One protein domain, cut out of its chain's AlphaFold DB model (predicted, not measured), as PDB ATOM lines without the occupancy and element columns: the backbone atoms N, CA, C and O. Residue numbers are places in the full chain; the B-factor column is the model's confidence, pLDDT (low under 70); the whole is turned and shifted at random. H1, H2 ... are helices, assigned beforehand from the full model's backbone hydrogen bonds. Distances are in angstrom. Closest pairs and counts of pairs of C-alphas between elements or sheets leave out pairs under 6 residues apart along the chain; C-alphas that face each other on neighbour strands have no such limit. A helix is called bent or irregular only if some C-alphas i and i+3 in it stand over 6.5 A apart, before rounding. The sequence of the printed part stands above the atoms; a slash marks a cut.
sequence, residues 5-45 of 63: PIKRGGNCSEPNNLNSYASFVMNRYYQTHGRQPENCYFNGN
ATOM      1  N   PRO A   5      49.279   5.779  55.056       89.38
ATOM      2  CA  PRO A   5      49.924   4.683  55.775       89.38
ATOM      3  C   PRO A   5      51.281   4.279  55.192       89.38
ATOM      4  O   PRO A   5      52.148   3.868  55.946       89.38
ATOM      5  N   ILE A   6      51.480   4.403  53.877       90.19
ATOM      6  CA  ILE A   6      52.709   3.973  53.187       90.19
ATOM      7  C   ILE A   6      53.679   5.123  52.899       90.19
ATOM      8  O   ILE A   6      54.787   4.899  52.417       90.19
ATOM      9  N   LYS A   7      53.286   6.373  53.170       89.12
ATOM     10  CA  LYS A   7      54.204   7.514  53.079       89.12
ATOM     11  C   LYS A   7      55.261   7.413  54.173       89.12
ATOM     12  O   LYS A   7      55.058   6.770  55.197       89.12
ATOM     13  N   ARG A   8      56.389   8.100  53.984       85.12
ATOM     14  CA  ARG A   8      57.458   8.177  54.989       85.12
ATOM     15  C   ARG A   8      56.895   8.626  56.344       85.12
ATOM     16  O   ARG A   8      56.311   9.702  56.428       85.12
ATOM     17  N   GLY A   9      57.106   7.815  57.382       84.12
ATOM     18  CA  GLY A   9      56.580   8.062  58.730       84.12
ATOM     19  C   GLY A   9      55.144   7.576  58.958       84.12
ATOM     20  O   GLY A   9      54.611   7.775  60.045       84.12
ATOM     21  N   GLY A  10      54.515   6.955  57.957       86.94
ATOM     22  CA  GLY A  10      53.236   6.268  58.088       86.94
ATOM     23  C   GLY A  10      53.384   4.866  58.685       86.94
ATOM     24  O   GLY A  10      54.460   4.275  58.694       86.94
ATOM     25  N   ASN A  11      52.269   4.312  59.161       89.50
ATOM     26  CA  ASN A  11      52.249   3.039  59.889       89.50
ATOM     27  C   ASN A  11      52.774   1.836  59.086       89.50
ATOM     28  O   ASN A  11      53.250   0.881  59.681       89.50
ATOM     29  N   CYS A  12      52.668   1.889  57.759       89.88
ATOM     30  CA  CYS A  12      53.097   0.888  56.781       89.88
ATOM     31  C   CYS A  12      54.253   1.397  55.904       89.88
ATOM     32  O   CYS A  12      54.397   0.965  54.759       89.88
ATOM     33  N   SER A  13      55.059   2.342  56.397       87.25
ATOM     34  CA  SER A  13      56.234   2.816  55.657       87.25
ATOM     35  C   SER A  13      57.376   1.799  55.638       87.25
ATOM     36  O   SER A  13      58.331   1.961  54.883       87.25
ATOM     37  N   GLU A  14      57.305   0.777  56.494       83.94
ATOM     38  CA  GLU A  14      58.276  -0.306  56.535       83.94
ATOM     39  C   GLU A  14      57.648  -1.657  56.162       83.94
ATOM     40  O   GLU A  14      56.485  -1.905  56.481       83.94
ATOM     41  N   PRO A  15      58.406  -2.527  55.470       83.06
ATOM     42  CA  PRO A  15      59.721  -2.250  54.881       83.06
ATOM     43  C   PRO A  15      59.627  -1.259  53.700       83.06
ATOM     44  O   PRO A  15      58.715  -1.345  52.880       83.06
ATOM     45  N   ASN A  16      60.582  -0.321  53.605       83.12
ATOM     46  CA  ASN A  16      60.610   0.730  52.574       83.12
ATOM     47  C   ASN A  16      61.061   0.173  51.212       83.12
ATOM     48  O   ASN A  16      62.148   0.471  50.717       83.12
ATOM     49  N   ASN A  17      60.237  -0.692  50.629       88.62
ATOM     50  CA  ASN A  17      60.443  -1.247  49.301       88.62
ATOM     51  C   ASN A  17      59.165  -1.108  48.460       88.62
ATOM     52  O   ASN A  17      58.047  -1.057  48.974       88.62
ATOM     53  N   LEU A  18      59.348  -1.056  47.139       90.06
ATOM     54  CA  LEU A  18      58.251  -0.846  46.194       90.06
ATOM     55  C   LEU A  18      57.215  -1.974  46.224       90.06
ATOM     56  O   LEU A  18      56.035  -1.697  46.038       90.06
ATOM     57  N   ASN A  19      57.633  -3.215  46.491       90.81
ATOM     58  CA  ASN A  19      56.727  -4.361  46.520       90.81
ATOM     59  C   ASN A  19      55.741  -4.252  47.686       90.81
ATOM     60  O   ASN A  19      54.552  -4.436  47.479       90.81
ATOM     61  N   SER A  20      56.197  -3.878  48.882       89.75
ATOM     62  CA  SER A  20      55.339  -3.694  50.055       89.75
ATOM     63  C   SER A  20      54.350  -2.545  49.861       89.75
ATOM     64  O   SER A  20      53.169  -2.689  50.178       89.75
ATOM     65  N   TYR A  21      54.783  -1.438  49.255       91.38
ATOM     66  CA  TYR A  21      53.871  -0.350  48.897       91.38
ATOM     67  C   TYR A  21      52.849  -0.773  47.845       91.38
ATOM     68  O   TYR A  21      51.658  -0.510  48.012       91.38
ATOM     69  N   ALA A  22      53.290  -1.469  46.795       92.62
ATOM     70  CA  ALA A  22      52.406  -2.001  45.769       92.62
ATOM     71  C   ALA A  22      51.393  -2.980  46.373       92.62
ATOM     72  O   ALA A  22      50.202  -2.817  46.142       92.62
ATOM     73  N   SER A  23      51.822  -3.925  47.213       92.62
ATOM     74  CA  SER A  23      50.932  -4.880  47.878       92.62
ATOM     75  C   SER A  23      49.877  -4.188  48.738       92.62
ATOM     76  O   SER A  23      48.706  -4.554  48.662       92.62
ATOM     77  N   PHE A  24      50.246  -3.163  49.516       92.00
ATOM     78  CA  PHE A  24      49.285  -2.402  50.323       92.00
ATOM     79  C   PHE A  24      48.234  -1.709  49.450       92.00
ATOM     80  O   PHE A  24      47.028  -1.792  49.701       92.00
ATOM     81  N   VAL A  25      48.700  -1.052  48.387       92.56
ATOM     82  CA  VAL A  25      47.869  -0.354  47.404       92.56
ATOM     83  C   VAL A  25      46.923  -1.325  46.698       92.56
ATOM     84  O   VAL A  25      45.712  -1.108  46.676       92.56
ATOM     85  N   MET A  26      47.463  -2.418  46.172       93.62
ATOM     86  CA  MET A  26      46.722  -3.445  45.448       93.62
ATOM     87  C   MET A  26      45.660  -4.094  46.333       93.62
ATOM     88  O   MET A  26      44.510  -4.217  45.912       93.62
ATOM     89  N   ASN A  27      46.006  -4.428  47.580       92.75
ATOM     90  CA  ASN A  27      45.058  -4.977  48.541       92.75
ATOM     91  C   ASN A  27      43.910  -3.997  48.815       92.75
ATOM     92  O   ASN A  27      42.739  -4.358  48.709       92.75
ATOM     93  N   ARG A  28      44.224  -2.729  49.101       92.12
ATOM     94  CA  ARG A  28      43.191  -1.727  49.386       92.12
ATOM     95  C   ARG A  28      42.304  -1.448  48.175       92.12
ATOM     96  O   ARG A  28      41.095  -1.273  48.328       92.12
ATOM     97  N   TYR A  29      42.874  -1.425  46.973       92.94
ATOM     98  CA  TYR A  29      42.110  -1.312  45.733       92.94
ATOM     99  C   TYR A  29      41.142  -2.491  45.582       92.94
ATOM    100  O   TYR A  29      39.939  -2.272  45.462       92.94
ATOM    101  N   TYR A  30      41.636  -3.725  45.708       93.38
ATOM    102  CA  TYR A  30      40.823  -4.938  45.627       93.38
ATOM    103  C   TYR A  30      39.647  -4.927  46.617       93.38
ATOM    104  O   TYR A  30      38.504  -5.177  46.227       93.38
ATOM    105  N   GLN A  31      39.896  -4.554  47.877       91.69
ATOM    106  CA  GLN A  31      38.865  -4.487  48.920       91.69
ATOM    107  C   GLN A  31      37.811  -3.403  48.656       91.69
ATOM    108  O   GLN A  31      36.623  -3.619  48.894       91.69
ATOM    109  N   THR A  32      38.228  -2.242  48.141       92.25
ATOM    110  CA  THR A  32      37.330  -1.096  47.898       92.25
ATOM    111  C   THR A  32      36.568  -1.172  46.575       92.25
ATOM    112  O   THR A  32      35.574  -0.468  46.424       92.25
ATOM    113  N   HIS A  33      36.980  -2.038  45.645       92.44
ATOM    114  CA  HIS A  33      36.371  -2.183  44.314       92.44
ATOM    115  C   HIS A  33      35.553  -3.476  44.174       92.44
ATOM    116  O   HIS A  33      35.334  -3.973  43.077       92.44
ATOM    117  N   GLY A  34      35.078  -4.042  45.287       90.88
ATOM    118  CA  GLY A  34      34.140  -5.169  45.257       90.88
ATOM    119  C   GLY A  34      34.785  -6.550  45.134       90.88
ATOM    120  O   GLY A  34      34.076  -7.514  44.866       90.88
ATOM    121  N   ARG A  35      36.103  -6.671  45.367       91.69
ATOM    122  CA  ARG A  35      36.813  -7.958  45.514       91.69
ATOM    123  C   ARG A  35      36.654  -8.913  44.325       91.69
ATOM    124  O   ARG A  35      36.642 -10.130  44.484       91.69
ATOM    125  N   GLN A  36      36.508  -8.359  43.129       92.44
ATOM    126  CA  GLN A  36      36.419  -9.147  41.907       92.44
ATOM    127  C   GLN A  36      37.820  -9.542  41.402       92.44
ATOM    128  O   GLN A  36      38.772  -8.779  41.617       92.44
ATOM    129  N   PRO A  37      37.983 -10.699  40.735       89.31
ATOM    130  CA  PRO A  37      39.280 -11.167  40.237       89.31
ATOM    131  C   PRO A  37      40.021 -10.148  39.357       89.31
ATOM    132  O   PRO A  37      41.238 -10.002  39.469       89.31
ATOM    133  N   GLU A  38      39.296  -9.384  38.540       91.44
ATOM    134  CA  GLU A  38      39.824  -8.309  37.695       91.44
ATOM    135  C   GLU A  38      40.532  -7.212  38.501       91.44
ATOM    136  O   GLU A  38      41.541  -6.666  38.053       91.44
ATOM    137  N   ASN A  39      40.085  -6.951  39.732       92.50
ATOM    138  CA  ASN A  39      40.685  -5.951  40.613       92.50
ATOM    139  C   ASN A  39      41.973  -6.441  41.281       92.50
ATOM    140  O   ASN A  39      42.670  -5.646  41.906       92.50
ATOM    141  N   CYS A  40      42.285  -7.733  41.169       92.81
ATOM    142  CA  CYS A  40      43.555  -8.318  41.587       92.81
ATOM    143  C   CYS A  40      44.514  -8.509  40.399       92.81
ATOM    144  O   CYS A  40      45.673  -8.844  40.604       92.81
ATOM    145  N   TYR A  41      44.080  -8.285  39.153       92.69
ATOM    146  CA  TYR A  41      44.881  -8.651  37.986       92.69
ATOM    147  C   TYR A  41      46.191  -7.856  37.887       92.69
ATOM    148  O   TYR A  41      47.243  -8.462  37.718       92.69
ATOM    149  N   PHE A  42      46.159  -6.519  37.996       91.62
ATOM    150  CA  PHE A  42      47.343  -5.635  37.912       91.62
ATOM    151  C   PHE A  42      48.367  -6.046  36.825       91.62
ATOM    152  O   PHE A  42      49.572  -6.117  37.077       91.62
ATOM    153  N   ASN A  43      47.886  -6.357  35.613       93.38
ATOM    154  CA  ASN A  43      48.691  -6.888  34.499       93.38
ATOM    155  C   ASN A  43      49.473  -8.174  34.839       93.38
ATOM    156  O   ASN A  43      50.614  -8.342  34.422       93.38
ATOM    157  N   GLY A  44      48.871  -9.066  35.623       93.25
ATOM    158  CA  GLY A  44      49.470 -10.315  36.095       93.25
ATOM    159  C   GLY A  44      50.374 -10.181  37.325       93.25
ATOM    160  O   GLY A  44      50.994 -11.166  37.711       93.25
ATOM    161  N   ASN A  45      50.464  -8.999  37.945       92.75
ATOM    162  CA  ASN A  45      51.349  -8.759  39.096       92.75
ATOM    163  C   ASN A  45      50.647  -8.860  40.459       92.75
ATOM    164  O   ASN A  45      51.301  -8.697  41.488       92.75
TER     165      ASN A  45
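What this domain is: This is residues 5 to 45 of the 63 residues of the protein "X8" of Macleaya cordata (UniProt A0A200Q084). A flat, uneven helical hairpin: after an unnamed looping stretch, residues 5 to 17, the long helix H1 runs to a tight turn, and the short, irregular H2 folds back beside H1's residues 26 to 30. The printed part has 41 residues, with two named helices, H1 then H2, and no named strand; its class is all helix. It is only just loose, close to compact, with a radius of gyration of the C-alphas of 11.2 A and spans of 31 by 19 by 9 A.

Where its parts are: Start at C-alpha 5, at (49.924, 4.683, 55.775), and pass residues 5 to 17. Find C-alpha 18 at (58.251, -0.846, 46.194); from there H1, residues 18 to 32, runs 21.0 A. H2, residues 38 to 44, runs 10.0 A to C-alpha 44 at (49.470, -10.315, 36.095); it is irregular, with C-alphas 40 and 43 lying 8.9 A apart.

How they stand to each other: H1 touches H2 with residues 26 to 30 alone; look at Tyr 30 and Asn 39, whose C-alphas are the closest, 5.1 A apart. This helical hairpin has a shallow tilt of 28 degrees, opposite ways. In H1 every O i to N i+4 pair is within hydrogen-bond range; in H2 0 of 3 are, beside 2 of 4 O i to N i+3 pairs.

The domain as a whole: The C-alphas farthest apart, of Gly 9 and Pro 37, are 31.8 A apart. The printed part has no cut, the link from H1 to H2 is tight, and no printed residue is under 70 in pLDDT.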